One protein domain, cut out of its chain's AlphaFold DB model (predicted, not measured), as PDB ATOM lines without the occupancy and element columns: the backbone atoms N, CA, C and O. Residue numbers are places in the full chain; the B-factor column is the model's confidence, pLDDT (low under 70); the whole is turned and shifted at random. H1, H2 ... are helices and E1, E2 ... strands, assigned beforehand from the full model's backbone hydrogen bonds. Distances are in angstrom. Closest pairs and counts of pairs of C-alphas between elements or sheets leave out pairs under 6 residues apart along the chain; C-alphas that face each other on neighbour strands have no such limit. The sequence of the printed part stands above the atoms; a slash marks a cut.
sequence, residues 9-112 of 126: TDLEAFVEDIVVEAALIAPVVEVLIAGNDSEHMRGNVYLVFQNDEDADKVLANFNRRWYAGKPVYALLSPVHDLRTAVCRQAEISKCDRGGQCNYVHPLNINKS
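Overview. This is residues 9 to 112 of the 126 residues of the protein "Splicing factor U2AF subunit" of Wickerhamiella sorbophila (UniProt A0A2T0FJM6). A two-stranded hairpin, E1 and E2, makes the middle, with the long helix H1 beside it and the helix H2 packed near the end of E2, while the small helices H3 and H4 lie away from H1 and H2 among long loops. Residues 63 to 81 lead from H2 to H3, and residues 93 to 112 follow H4 with no named element. The printed part has 104 residues with four named helices and two named strands, in the order H1, E1, E2, H2, H3, H4; the sheet, order E1 - E2, is antiparallel. The class is mixed, helices and strands, with under half of the residues, 46 of 104, in named elements. The whole is compact, with a radius of gyration of the C-alphas of 14.0 A, and spans 38 by 29 by 28 A.

Along the chain. H1 is residues 9 to 23, 20.7 A long, and begins at C-alpha 9 at (101.201, 14.255, 61.285). E1 is residues 28 to 33, 13.9 A long, and E2 is residues 45 to 49, 13.2 A long, beginning at C-alpha 45 at (115.634, 19.378, 53.013). H2 is residues 52 to 62 and measures 15.2 A. H3 is residues 82 to 85, 5.1 A long, and H4 is residues 88 to 92, 6.5 A long, ending at C-alpha 92 at (112.868, -0.757, 48.433).

Arrangement. H1 and E2 are near each other, with 7 pairs of C-alphas within 10 A. The closest C-alphas of H1 and E1 are those of Ala 22 and Val 28, 6.9 A apart. E1 and E2 form a hairpin, antiparallel at 166 degrees between their directions; N 32 and O 46 are within hydrogen-bond range at 2.9 A, as are N 46 and O 32 at 2.8 A. The closest C-alphas of E2 and H2 are those of Phe 49 and Ala 55, 6.1 A apart. H1 and H2 are close but not clearly touching: their closest C-alphas, Ala 22 and Val 58, are 6.5 A apart, and they run opposite ways at a steep tilt of 64 degrees. H3 is apart from E1, but only just, with closest C-alphas 8.1 A apart. H4 is apart from H1, E1, E2, H2 and H3. In H1, H2 and H4 every O i to N i+4 pair is within hydrogen-bond range; H3 is too short for such a pair.

Size, cuts and confidence. The C-alphas farthest apart in the domain, those of Leu 24 and Asp 96, are 38.9 A from each other. The links E1 to E2, of 11 residues, and H2 to H3, of 19 residues, are long. Outside the named strands, residues 66 to 67 pair with residues 70 to 71, antiparallel. The printed part has no cut, its mean pLDDT is 95.0, and no printed residue is under 70.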
ATOM      1  N   THR A   9     101.829  12.929  61.280       82.44
ATOM      2  CA  THR A   9     101.201  14.255  61.285       82.44
ATOM      3  C   THR A   9     102.221  15.384  61.422       82.44
ATOM      4  O   THR A   9     102.107  16.382  60.715       82.44
ATOM      5  N   ASP A  10     103.259  15.214  62.244       90.00
ATOM      6  CA  ASP A  10     104.306  16.232  62.405       90.00
ATOM      7  C   ASP A  10     105.140  16.394  61.128       90.00
ATOM      8  O   ASP A  10     105.507  17.509  60.758       90.00
ATOM      9  N   LEU A  11     105.416  15.289  60.422       91.88
ATOM     10  CA  LEU A  11     106.094  15.344  59.125       91.88
ATOM     11  C   LEU A  11     105.235  16.048  58.070       91.88
ATOM     12  O   LEU A  11     105.758  16.850  57.303       91.88
ATOM     13  N   GLU A  12     103.939  15.739  58.014       94.44
ATOM     14  CA  GLU A  12     103.005  16.384  57.086       94.44
ATOM     15  C   GLU A  12     102.945  17.899  57.328       94.44
ATOM     16  O   GLU A  12     103.145  18.661  56.384       94.44
ATOM     17  N   ALA A  13     102.796  18.327  58.585       95.56
ATOM     18  CA  ALA A  13     102.805  19.742  58.956       95.56
ATOM     19  C   ALA A  13     104.134  20.429  58.606       95.56
ATOM     20  O   ALA A  13     104.139  21.527  58.059       95.56
ATOM     21  N   PHE A  14     105.269  19.773  58.864       95.94
ATOM     22  CA  PHE A  14     106.593  20.299  58.517       95.94
ATOM     23  C   PHE A  14     106.791  20.463  57.002       95.94
ATOM     24  O   PHE A  14     107.349  21.463  56.549       95.94
ATOM     25  N   VAL A  15     106.348  19.479  56.212       96.94
ATOM     26  CA  VAL A  15     106.419  19.550  54.747       96.94
ATOM     27  C   VAL A  15     105.529  20.670  54.226       96.94
ATOM     28  O   VAL A  15     105.973  21.428  53.366       96.94
ATOM     29  N   GLU A  16     104.306  20.787  54.742       97.31
ATOM     30  CA  GLU A  16     103.391  21.871  54.392       97.31
ATOM     31  C   GLU A  16     104.020  23.241  54.676       97.31
ATOM     32  O   GLU A  16     104.118  24.050  53.756       97.31
ATOM     33  N   ASP A  17     104.545  23.455  55.887       97.06
ATOM     34  CA  ASP A  17     105.214  24.697  56.299       97.06
ATOM     35  C   ASP A  17     106.305  25.107  55.298       97.06
ATOM     36  O   ASP A  17     106.309  26.222  54.775       97.06
ATOM     37  N   ILE A  18     107.235  24.199  54.992       97.06
ATOM     38  CA  ILE A  18     108.380  24.529  54.136       97.06
ATOM     39  C   ILE A  18     107.959  24.742  52.684       97.06
ATOM     40  O   ILE A  18     108.453  25.667  52.035       97.06
ATOM     41  N   VAL A  19     107.089  23.878  52.153       97.94
ATOM     42  CA  VAL A  19     106.677  23.955  50.746       97.94
ATOM     43  C   VAL A  19     105.857  25.214  50.507       97.94
ATOM     44  O   VAL A  19     106.123  25.908  49.529       97.94
ATOM     45  N   VAL A  20     104.915  25.544  51.395       97.50
ATOM     46  CA  VAL A  20     104.119  26.773  51.286       97.50
ATOM     47  C   VAL A  20     105.028  27.997  51.356       97.50
ATOM     48  O   VAL A  20     104.953  28.861  50.487       97.50
ATOM     49  N   GLU A  21     105.942  28.054  52.325       97.38
ATOM     50  CA  GLU A  21     106.860  29.186  52.481       97.38
ATOM     51  C   GLU A  21     107.794  29.384  51.281       97.38
ATOM     52  O   GLU A  21     108.068  30.521  50.891       97.38
ATOM     53  N   ALA A  22     108.268  28.301  50.659       98.06
ATOM     54  CA  ALA A  22     109.037  28.381  49.421       98.06
ATOM     55  C   ALA A  22     108.161  28.809  48.229       98.06
ATOM     56  O   ALA A  22     108.566  29.678  47.454       98.06
ATOM     57  N   ALA A  23     106.943  28.265  48.127       97.38
ATOM     58  CA  ALA A  23     105.980  28.547  47.062       97.38
ATOM     59  C   ALA A  23     105.489  30.004  47.040       97.38
ATOM     60  O   ALA A  23     105.040  30.476  45.998       97.38
ATOM     61  N   LEU A  24     105.600  30.741  48.152       96.38
ATOM     62  CA  LEU A  24     105.352  32.191  48.189       96.38
ATOM     63  C   LEU A  24     106.411  33.002  47.422       96.38
ATOM     64  O   LEU A  24     106.170  34.159  47.081       96.38
ATOM     65  N   ILE A  25     107.588  32.423  47.180       97.38
ATOM     66  CA  ILE A  25     108.729  33.089  46.541       97.38
ATOM     67  C   ILE A  25     108.904  32.589  45.108       97.38
ATOM     68  O   ILE A  25     109.132  33.397  44.206       97.38
ATOM     69  N   ALA A  26     108.827  31.272  44.909       97.69
ATOM     70  CA  ALA A  26     108.990  30.630  43.613       97.69
ATOM     71  C   ALA A  26     108.303  29.256  43.562       97.69
ATOM     72  O   ALA A  26     108.234  28.576  44.589       97.69
ATOM     73  N   PRO A  27     107.844  28.801  42.380       97.12
ATOM     74  CA  PRO A  27     107.142  27.535  42.261       97.12
ATOM     75  C   PRO A  27     108.058  26.327  42.531       97.12
ATOM     76  O   PRO A  27     109.014  26.066  41.799       97.12
ATOM     77  N   VAL A  28     107.733  25.556  43.568       97.62
ATOM     78  CA  VAL A  28     108.402  24.305  43.944       97.62
ATOM     79  C   VAL A  28     107.978  23.181  42.999       97.62
ATOM     80  O   VAL A  28     106.789  22.886  42.853       97.62
ATOM     81  N   VAL A  29     108.957  22.518  42.392       96.50
ATOM     82  CA  VAL A  29     108.774  21.356  41.512       96.50
ATOM     83  C   VAL A  29     108.758  20.066  42.327       96.50
ATOM     84  O   VAL A  29     107.846  19.252  42.193       96.50
ATOM     85  N   GLU A  30     109.740  19.892  43.209       96.94
ATOM     86  CA  GLU A  30     109.921  18.675  43.999       96.94
ATOM     87  C   GLU A  30     110.441  19.018  45.399       96.94
ATOM     88  O   GLU A  30     111.203  19.971  45.576       96.94
ATOM     89  N   VAL A  31     110.029  18.234  46.395       97.38
ATOM     90  CA  VAL A  31     110.520  18.324  47.773       97.38
ATOM     91  C   VAL A  31     110.956  16.949  48.259       97.38
ATOM     92  O   VAL A  31     110.269  15.951  48.034       97.38
ATOM     93  N   LEU A  32     112.085  16.899  48.961       96.75
ATOM     94  CA  LEU A  32     112.596  15.683  49.577       96.75
ATOM     95  C   LEU A  32     113.165  15.982  50.962       96.75
ATOM     96  O   LEU A  32     113.987  16.882  51.125       96.75
ATOM     97  N   ILE A  33     112.768  15.179  51.954       96.44
ATOM     98  CA  ILE A  33     113.296  15.254  53.323       96.44
ATOM     99  C   ILE A  33     114.173  14.034  53.607       96.44
ATOM    100  O   ILE A  33     113.730  12.894  53.458       96.44
ATOM    101  N   ALA A  34     115.410  14.265  54.038       96.00
ATOM    102  CA  ALA A  34     116.367  13.219  54.365       96.00
ATOM    103  C   ALA A  34     116.128  12.643  55.772       96.00
ATOM    104  O   ALA A  34     116.446  13.257  56.791       96.00
ATOM    105  N   GLY A  35     115.635  11.408  55.824       94.19
ATOM    106  CA  GLY A  35     115.508  10.568  57.016       94.19
ATOM    107  C   GLY A  35     116.769   9.765  57.342       94.19
ATOM    108  O   GLY A  35     116.684   8.703  57.955       94.19
ATOM    109  N   ASN A  36     117.937  10.218  56.883       94.88
ATOM    110  CA  ASN A  36     119.209   9.542  57.117       94.88
ATOM    111  C   ASN A  36     119.559   9.466  58.610       94.88
ATOM    112  O   ASN A  36     119.251  10.354  59.405       94.88
ATOM    113  N   ASP A  37     120.317   8.432  58.973       90.50
ATOM    114  CA  ASP A  37     120.913   8.344  60.305       90.50
ATOM    115  C   ASP A  37     122.251   9.074  60.428       90.50
ATOM    116  O   ASP A  37     122.678   9.380  61.545       90.50
ATOM    117  N   SER A  38     122.902   9.348  59.298       92.62
ATOM    118  CA  SER A  38     124.195  10.017  59.236       92.62
ATOM    119  C   SER A  38     124.069  11.506  59.566       92.62
ATOM    120  O   SER A  38     123.185  12.190  59.061       92.62
ATOM    121  N   GLU A  39     124.974  12.023  60.398       90.62
ATOM    122  CA  GLU A  39     124.941  13.415  60.878       90.62
ATOM    123  C   GLU A  39     124.972  14.448  59.742       90.62
ATOM    124  O   GLU A  39     124.285  15.458  59.812       90.62
ATOM    125  N   HIS A  40     125.718  14.165  58.672       90.88
ATOM    126  CA  HIS A  40     125.877  15.075  57.536       90.88
ATOM    127  C   HIS A  40     124.672  15.094  56.573       90.88
ATOM    128  O   HIS A  40     124.590  15.989  55.734       90.88
ATOM    129  N   MET A  41     123.751  14.124  56.671       93.12
ATOM    130  CA  MET A  41     122.559  14.046  55.807       93.12
ATOM    131  C   MET A  41     121.246  14.202  56.570       93.12
ATOM    132  O   MET A  41     120.242  14.604  55.985       93.12
ATOM    133  N   ARG A  42     121.212  13.819  57.849       93.94
ATOM    134  CA  ARG A  42     119.986  13.760  58.645       93.94
ATOM    135  C   ARG A  42     119.307  15.124  58.698       93.94
ATOM    136  O   ARG A  42     119.887  16.091  59.177       93.94
ATOM    137  N   GLY A  43     118.035  15.159  58.309       93.69
ATOM    138  CA  GLY A  43     117.209  16.361  58.381       93.69
ATOM    139  C   GLY A  43     117.461  17.365  57.257       93.69
ATOM    140  O   GLY A  43     116.831  18.418  57.265       93.69
ATOM    141  N   ASN A  44     118.330  17.052  56.288       96.75
ATOM    142  CA  ASN A  44     118.469  17.879  55.094       96.75
ATOM    143  C   ASN A  44     117.143  17.924  54.327       96.75
ATOM    144  O   ASN A  44     116.462  16.908  54.160       96.75
ATOM    145  N   VAL A  45     116.808  19.114  53.842       97.50
ATOM    146  CA  VAL A  45     115.634  19.378  53.013       97.50
ATOM    147  C   VAL A  45     116.124  19.802  51.637       97.50
ATOM    148  O   VAL A  45     116.951  20.705  51.525       97.50
ATOM    149  N   TYR A  46     115.609  19.157  50.599       97.75
ATOM    150  CA  TYR A  46     115.891  19.489  49.211       97.75
ATOM    151  C   TYR A  46     114.619  20.047  48.584       97.75
ATOM    152  O   TYR A  46     113.584  19.383  48.594       97.75
ATOM    153  N   LEU A  47     114.714  21.262  48.052       97.94
ATOM    154  CA  LEU A  47     113.673  21.909  47.262       97.94
ATOM    155  C   LEU A  47     114.208  22.079  45.845       97.94
ATOM    156  O   LEU A  47     115.299  22.620  45.658       97.94
ATOM    157  N   VAL A  48     113.454  21.595  44.867       97.62
ATOM    158  CA  VAL A  48     113.779  21.722  43.445       97.62
ATOM    159  C   VAL A  48     112.856  22.764  42.839       97.62
ATOM    160  O   VAL A  48     111.648  22.741  43.075       97.62
ATOM    161  N   PHE A  49     113.428  23.653  42.038       97.38
ATOM    162  CA  PHE A  49     112.722  24.716  41.331       97.38
ATOM    163  C   PHE A  49     112.865  24.527  39.821       97.38
ATOM    164  O   PHE A  49     113.670  23.721  39.355       97.38
ATOM    165  N   GLN A  50     112.069  25.265  39.051       94.50
ATOM    166  CA  GLN A  50     112.075  25.167  37.591       94.50
ATOM    167  C   GLN A  50     113.372  25.703  36.960       94.50
ATOM    168  O   GLN A  50     113.759  25.252  35.882       94.50
ATOM    169  N   ASN A  51     114.005  26.688  37.597       94.75
ATOM    170  CA  ASN A  51     115.208  27.367  37.127       94.75
ATOM    171  C   ASN A  51     116.095  27.786  38.313       94.75
ATOM    172  O   ASN A  51     115.648  27.802  39.465       94.75
ATOM    173  N   ASP A  52     117.353  28.109  38.020       96.12
ATOM    174  CA  ASP A  52     118.355  28.445  39.033       96.12
ATOM    175  C   ASP A  52     118.075  29.818  39.673       96.12
ATOM    176  O   ASP A  52     118.311  30.002  40.868       96.12
ATOM    177  N   GLU A  53     117.490  30.765  38.931       97.88
ATOM    178  CA  GLU A  53     117.144  32.094  39.451       97.88
ATOM    179  C   GLU A  53     116.102  32.029  40.576       97.88
ATOM    180  O   GLU A  53     116.133  32.820  41.522       97.88
ATOM    181  N   ASP A  54     115.161  31.095  40.486       97.88
ATOM    182  CA  ASP A  54     114.164  30.835  41.517       97.88
ATOM    183  C   ASP A  54     114.800  30.222  42.770       97.88
ATOM    184  O   ASP A  54     114.492  30.649  43.890       97.88
ATOM    185  N   ALA A  55     115.758  29.308  42.594       98.12
ATOM    186  CA  ALA A  55     116.545  28.770  43.701       98.12
ATOM    187  C   ALA A  55     117.356  29.873  44.407       98.12
ATOM    188  O   ALA A  55     117.377  29.923  45.639       98.12
ATOM    189  N   ASP A  56     117.949  30.805  43.655       98.44
ATOM    190  CA  ASP A  56     118.686  31.954  44.195       98.44
ATOM    191  C   ASP A  56     117.798  32.897  45.021       98.44
ATOM    192  O   ASP A  56     118.194  33.350  46.104       98.44
ATOM    193  N   LYS A  57     116.571  33.179  44.559       98.44
ATOM    194  CA  LYS A  57     115.609  34.001  45.317       98.44
ATOM    195  C   LYS A  57     115.254  33.347  46.649       98.44
ATOM    196  O   LYS A  57     115.260  34.022  47.684       98.44
ATOM    197  N   VAL A  58     114.961  32.046  46.633       98.50
ATOM    198  CA  VAL A  58     114.619  31.292  47.845       98.50
ATOM    199  C   VAL A  58     115.816  31.226  48.789       98.50
ATOM    200  O   VAL A  58     115.661  31.526  49.971       98.50
ATOM    201  N   LEU A  59     117.020  30.950  48.281       98.44
ATOM    202  CA  LEU A  59     118.269  30.958  49.048       98.44
ATOM    203  C   LEU A  59     118.481  32.287  49.785       98.44
ATOM    204  O   LEU A  59     118.739  32.304  50.995       98.44
ATOM    205  N   ALA A  60     118.380  33.406  49.062       98.25
ATOM    206  CA  ALA A  60     118.598  34.739  49.612       98.25
ATOM    207  C   ALA A  60     117.560  35.104  50.684       98.25
ATOM    208  O   ALA A  60     117.888  35.791  51.657       98.25
ATOM    209  N   ASN A  61     116.317  34.645  50.517       98.25
ATOM    210  CA  ASN A  61     115.246  34.844  51.486       98.25
ATOM    211  C   ASN A  61     115.440  33.964  52.732       98.25
ATOM    212  O   ASN A  61     115.461  34.476  53.852       98.25
ATOM    213  N   PHE A  62     115.638  32.659  52.545       98.31
ATOM    214  CA  PHE A  62     115.685  31.674  53.625       98.31
ATOM    215  C   PHE A  62     116.873  31.899  54.561       98.31
ATOM    216  O   PHE A  62     116.699  31.849  55.774       98.31
ATOM    217  N   ASN A  63     118.046  32.272  54.039       98.25
ATOM    218  CA  ASN A  63     119.227  32.569  54.866       98.25
ATOM    219  C   ASN A  63     119.082  33.815  55.768       98.25
ATOM    220  O   ASN A  63     119.986  34.133  56.538       98.25
ATOM    221  N   ARG A  64     117.958  34.539  55.693       97.50
ATOM    222  CA  ARG A  64     117.624  35.664  56.584       97.50
ATOM    223  C   ARG A  64     116.561  35.300  57.624       97.50
ATOM    224  O   ARG A  64     116.085  36.182  58.340       97.50
ATOM    225  N   ARG A  65     116.160  34.028  57.698       97.56
ATOM    226  CA  ARG A  65     115.026  33.555  58.496       97.56
ATOM    227  C   ARG A  65     115.450  32.615  59.619       97.56
ATOM    228  O   ARG A  65     116.570  32.113  59.682       97.56
ATOM    229  N   TRP A  66     114.498  32.395  60.514       97.56
ATOM    230  CA  TRP A  66     114.583  31.459  61.623       97.56
ATOM    231  C   TRP A  66     113.423  30.473  61.529       97.56
ATOM    232  O   TRP A  66     112.319  30.858  61.147       97.56
ATOM    233  N   TYR A  67     113.667  29.225  61.911       96.12
ATOM    234  CA  TYR A  67     112.663  28.173  61.998       96.12
ATOM    235  C   TYR A  67     112.830  27.418  63.317       96.12
ATOM    236  O   TYR A  67     113.942  27.021  63.673       96.12
ATOM    237  N   ALA A  68     111.743  27.262  64.078       94.06
ATOM    238  CA  ALA A  68     111.735  26.579  65.379       94.06
ATOM    239  C   ALA A  68     112.875  27.018  66.335       94.06
ATOM    240  O   ALA A  68     113.519  26.200  66.995       94.06
ATOM    241  N   GLY A  69     113.159  28.326  66.382       96.81
ATOM    242  CA  GLY A  69     114.195  28.903  67.249       96.81
ATOM    243  C   GLY A  69     115.639  28.701  66.773       96.81
ATOM    244  O   GLY A  69     116.567  28.993  67.527       96.81
ATOM    245  N   LYS A  70     115.856  28.228  65.540       96.19
ATOM    246  CA  LYS A  70     117.183  28.081  64.921       96.19
ATOM    247  C   LYS A  70     117.282  28.900  63.632       96.19
ATOM    248  O   LYS A  70     116.278  29.019  62.931       96.19
ATOM    249  N   PRO A  71     118.458  29.451  63.293       97.69
ATOM    250  CA  PRO A  71     118.652  30.087  61.997       97.69
ATOM    251  C   PRO A  71     118.546  29.041  60.881       97.69
ATOM    252  O   PRO A  71     118.988  27.900  61.048       97.69
ATOM    253  N   VAL A  72     117.947  29.430  59.758       97.38
ATOM    254  CA  VAL A  72     117.870  28.585  58.561       97.38
ATOM    255  C   VAL A  72     119.182  28.701  57.790       97.38
ATOM    256  O   VAL A  72     119.643  29.806  57.511       97.38
ATOM    257  N   TYR A  73     119.765  27.556  57.434       97.19
ATOM    258  CA  TYR A  73     120.948  27.471  56.580       97.19
ATOM    259  C   TYR A  73     120.555  26.829  55.254       97.19
ATOM    260  O   TYR A  73     120.296  25.628  55.196       97.19
ATOM    261  N   ALA A  74     120.506  27.633  54.202       97.88
ATOM    262  CA  ALA A  74     120.238  27.188  52.843       97.88
ATOM    263  C   ALA A  74     121.494  27.355  51.980       97.88
ATOM    264  O   ALA A  74     122.243  28.323  52.132       97.88
ATOM    265  N   LEU A  75     121.716  26.414  51.063       97.56
ATOM    266  CA  LEU A  75     122.797  26.420  50.077       97.56
ATOM    267  C   LEU A  75     122.267  25.848  48.758       97.56
ATOM    268  O   LEU A  75     121.348  25.027  48.769       97.56
ATOM    269  N   LEU A  76     122.866  26.246  47.634       97.81
ATOM    270  CA  LEU A  76     122.587  25.606  46.349       97.81
ATOM    271  C   LEU A  76     123.228  24.218  46.311       97.81
ATOM    272  O   LEU A  76     124.400  24.047  46.651       97.81
ATOM    273  N   SER A  77     122.453  23.234  45.869       95.25
ATOM    274  CA  SER A  77     122.935  21.881  45.619       95.25
ATOM    275  C   SER A  77     123.242  21.717  44.130       95.25
ATOM    276  O   SER A  77     122.413  22.110  43.314       95.25
ATOM    277  N   PRO A  78     124.359  21.074  43.742       92.88
ATOM    278  CA  PRO A  78     124.630  20.742  42.339       92.88
ATOM    279  C   PRO A  78     123.740  19.598  41.810       92.88
ATOM    280  O   PRO A  78     123.883  19.162  40.669       92.88
ATOM    281  N   VAL A  79     122.867  19.037  42.654       91.19
ATOM    282  CA  VAL A  79     121.973  17.932  42.299       91.19
ATOM    283  C   VAL A  79     120.703  18.486  41.658       91.19
ATOM    284  O   VAL A  79     119.827  18.980  42.361       91.19
ATOM    285  N   HIS A  80     120.580  18.330  40.340       87.38
ATOM    286  CA  HIS A  80     119.366  18.692  39.592       87.38
ATOM    287  C   HIS A  80     118.340  17.548  39.493       87.38
ATOM    288  O   HIS A  80     117.163  17.799  39.264       87.38
ATOM    289  N   ASP A  81     118.770  16.291  39.653       92.75
ATOM    290  CA  ASP A  81     117.896  15.110  39.605       92.75
ATOM    291  C   ASP A  81     118.019  14.309  40.905       92.75
ATOM    292  O   ASP A  81     118.985  13.558  41.102       92.75
ATOM    293  N   LEU A  82     117.028  14.448  41.790       94.12
ATOM    294  CA  LEU A  82     117.034  13.808  43.107       94.12
ATOM    295  C   LEU A  82     117.056  12.278  43.026       94.12
ATOM    296  O   LEU A  82     117.628  11.633  43.907       94.12
ATOM    297  N   ARG A  83     116.563  11.676  41.936       92.56
ATOM    298  CA  ARG A  83     116.600  10.214  41.735       92.56
ATOM    299  C   ARG A  83     118.028   9.672  41.695       92.56
ATOM    300  O   ARG A  83     118.257   8.502  41.992       92.56
ATOM    301  N   THR A  84     118.998  10.510  41.324       93.31
ATOM    302  CA  THR A  84     120.425  10.147  41.313       93.31
ATOM    303  C   THR A  84     121.075  10.233  42.694       93.31
ATOM    304  O   THR A  84     122.088   9.573  42.935       93.31
ATOM    305  N   ALA A  85     120.482  11.004  43.610       93.94
ATOM    306  CA  ALA A  85     120.970  11.205  44.971       93.94
ATOM    307  C   ALA A  85     120.326  10.254  45.991       93.94
ATOM    308  O   ALA A  85     120.882  10.045  47.070       93.94
ATOM    309  N   VAL A  86     119.176   9.659  45.665       96.19
ATOM    310  CA  VAL A  86     118.444   8.743  46.549       96.19
ATOM    311  C   VAL A  86     119.092   7.353  46.617       96.19
ATOM    312  O   VAL A  86     119.563   6.780  45.632       96.19
ATOM    313  N   CYS A  87     119.104   6.779  47.820       96.19
ATOM    314  CA  CYS A  87     119.558   5.419  48.066       96.19
ATOM    315  C   CYS A  87     118.495   4.417  47.603       96.19
ATOM    316  O   CYS A  87     117.519   4.175  48.309       96.19
ATOM    317  N   ARG A  88     118.737   3.748  46.473       93.25
ATOM    318  CA  ARG A  88     117.821   2.722  45.930       93.25
ATOM    319  C   ARG A  88     117.474   1.610  46.920       93.25
ATOM    320  O   ARG A  88     116.369   1.083  46.895       93.25
ATOM    321  N   GLN A  89     118.417   1.226  47.786       93.06
ATOM    322  CA  GLN A  89     118.130   0.229  48.819       93.06
ATOM    323  C   GLN A  89     117.108   0.759  49.823       93.06
ATOM    324  O   GLN A  89     116.195   0.020  50.153       93.06
ATOM    325  N   ALA A  90     117.245   2.016  50.262       89.62
ATOM    326  CA  ALA A  90     116.336   2.640  51.223       89.62
ATOM    327  C   ALA A  90     114.916   2.840  50.663       89.62
ATOM    328  O   ALA A  90     113.962   2.858  51.431       89.62
ATOM    329  N   GLU A  91     114.768   2.973  49.341       85.69
ATOM    330  CA  GLU A  91     113.451   3.037  48.688       85.69
ATOM    331  C   GLU A  91     112.712   1.695  48.704       85.69
ATOM    332  O   GLU A  91     111.488   1.658  48.807       85.69
ATOM    333  N   ILE A  92     113.448   0.587  48.572       86.81
ATOM    334  CA  ILE A  92     112.868  -0.757  48.433       86.81
ATOM    335  C   ILE A  92     112.752  -1.448  49.796       86.81
ATOM    336  O   ILE A  92     111.804  -2.191  50.050       86.81
ATOM    337  N   SER A  93     113.742  -1.258  50.664       87.31
ATOM    338  CA  SER A  93     113.868  -1.943  51.945       87.31
ATOM    339  C   SER A  93     114.772  -1.161  52.907       87.31
ATOM    340  O   SER A  93     115.073   0.015  52.721       87.31
ATOM    341  N   LYS A  94     115.198  -1.789  54.004       89.00
ATOM    342  CA  LYS A  94     116.139  -1.167  54.936       89.00
ATOM    343  C   LYS A  94     117.551  -1.202  54.343       89.00
ATOM    344  O   LYS A  94     118.096  -2.280  54.132       89.00
ATOM    345  N   CYS A  95     118.157  -0.032  54.143       94.00
ATOM    346  CA  CYS A  95     119.566   0.074  53.757       94.00
ATOM    347  C   CYS A  95     120.487  -0.499  54.851       94.00
ATOM    348  O   CYS A  95     120.321  -0.202  56.037       94.00
ATOM    349  N   ASP A  96     121.476  -1.296  54.444       94.19
ATOM    350  CA  ASP A  96     122.429  -1.982  55.329       94.19
ATOM    351  C   ASP A  96     123.596  -1.093  55.795       94.19
ATOM    352  O   ASP A  96     124.223  -1.374  56.815       94.19
ATOM    353  N   ARG A  97     123.856   0.019  55.096       93.69
ATOM    354  CA  ARG A  97     124.959   0.952  55.394       93.69
ATOM    355  C   ARG A  97     124.713   1.833  56.620       93.69
ATOM    356  O   ARG A  97     125.651   2.447  57.123       93.69
ATOM    357  N   GLY A  98     123.466   1.939  57.090       89.00
ATOM    358  CA  GLY A  98     123.097   2.771  58.242       89.00
ATOM    359  C   GLY A  98     123.661   4.198  58.151       89.00
ATOM    360  O   GLY A  98     123.554   4.856  57.116       89.00
ATOM    361  N   GLY A  99     124.317   4.660  59.220       91.25
ATOM    362  CA  GLY A  99     124.953   5.983  59.294       91.25
ATOM    363  C   GLY A  99     126.175   6.194  58.386       91.25
ATOM    364  O   GLY A  99     126.732   7.286  58.386       91.25
ATOM    365  N   GLN A 100     126.600   5.186  57.619       93.81
ATOM    366  CA  GLN A 100     127.672   5.300  56.620       93.81
ATOM    367  C   GLN A 100     127.133   5.481  55.191       93.81
ATOM    368  O   GLN A 100     127.910   5.532  54.238       93.81
ATOM    369  N   CYS A 101     125.808   5.536  55.001       95.38
ATOM    370  CA  CYS A 101     125.242   5.784  53.681       95.38
ATOM    371  C   CYS A 101     125.411   7.253  53.268       95.38
ATOM    372  O   CYS A 101     124.949   8.152  53.969       95.38
ATOM    373  N   ASN A 102     125.993   7.465  52.085       94.31
ATOM    374  CA  ASN A 102     126.190   8.786  51.474       94.31
ATOM    375  C   ASN A 102     125.096   9.148  50.451       94.31
ATOM    376  O   ASN A 102     125.227  10.128  49.726       94.31
ATOM    377  N   TYR A 103     124.045   8.333  50.356       96.00
ATOM    378  CA  TYR A 103     122.878   8.595  49.516       96.00
ATOM    379  C   TYR A 103     121.691   8.964  50.402       96.00
ATOM    380  O   TYR A 103     121.595   8.525  51.553       96.00
ATOM    381  N   VAL A 104     120.769   9.759  49.872       96.12
ATOM    382  CA  VAL A 104     119.628  10.250  50.641       96.12
ATOM    383  C   VAL A 104     118.645   9.113  50.927       96.12
ATOM    384  O   VAL A 104     118.295   8.341  50.037       96.12
ATOM    385  N   HIS A 105     118.204   8.996  52.177       95.75
ATOM    386  CA  HIS A 105     117.131   8.099  52.599       95.75
ATOM    387  C   HIS A 105     115.858   8.941  52.742       95.75
ATOM    388  O   HIS A 105     115.725   9.634  53.749       95.75
ATOM    389  N   PRO A 106     114.952   8.960  51.753       94.50
ATOM    390  CA  PRO A 106     113.801   9.853  51.791       94.50
ATOM    391  C   PRO A 106     112.812   9.433  52.884       94.50
ATOM    392  O   PRO A 106     112.480   8.254  53.020       94.50
ATOM    393  N   LEU A 107     112.306  10.404  53.645       93.56
ATOM    394  CA  LEU A 107     111.098  10.195  54.440       93.56
ATOM    395  C   LEU A 107     109.887  10.052  53.512       93.56
ATOM    396  O   LEU A 107     109.802  10.697  52.468       93.56
ATOM    397  N   ASN A 108     108.932   9.210  53.906       91.69
ATOM    398  CA  ASN A 108     107.720   8.988  53.127       91.69
ATOM    399  C   ASN A 108     106.727  10.135  53.345       91.69
ATOM    400  O   ASN A 108     106.062  10.202  54.379       91.69
ATOM    401  N   ILE A 109     106.623  11.019  52.356       93.94
ATOM    402  CA  ILE A 109     105.672  12.127  52.362       93.94
ATOM    403  C   ILE A 109     104.340  11.658  51.766       93.94
ATOM    404  O   ILE A 109     104.286  10.999  50.725       93.94
ATOM    405  N   ASN A 110     103.234  12.012  52.417       94.19
ATOM    406  CA  ASN A 110     101.898  11.662  51.957       94.19
ATOM    407  C   ASN A 110     101.586  12.292  50.590       94.19
ATOM    408  O   ASN A 110     101.475  13.509  50.461       94.19
ATOM    409  N   LYS A 111     101.366  11.440  49.582       95.50
ATOM    410  CA  LYS A 111     101.053  11.851  48.204       95.50
ATOM    411  C   LYS A 111      99.802  12.724  48.094       95.50
ATOM    412  O   LYS A 111      99.739  13.555  47.202       95.50
ATOM    413  N   SER A 112      98.810  12.546  48.969       96.88
ATOM    414  CA  SER A 112      97.587  13.357  48.950       96.88
ATOM    415  C   SER A 112      97.845  14.796  49.393       96.88
ATOM    416  O   SER A 112      97.328  15.713  48.764       96.88
TER     417      SER A 112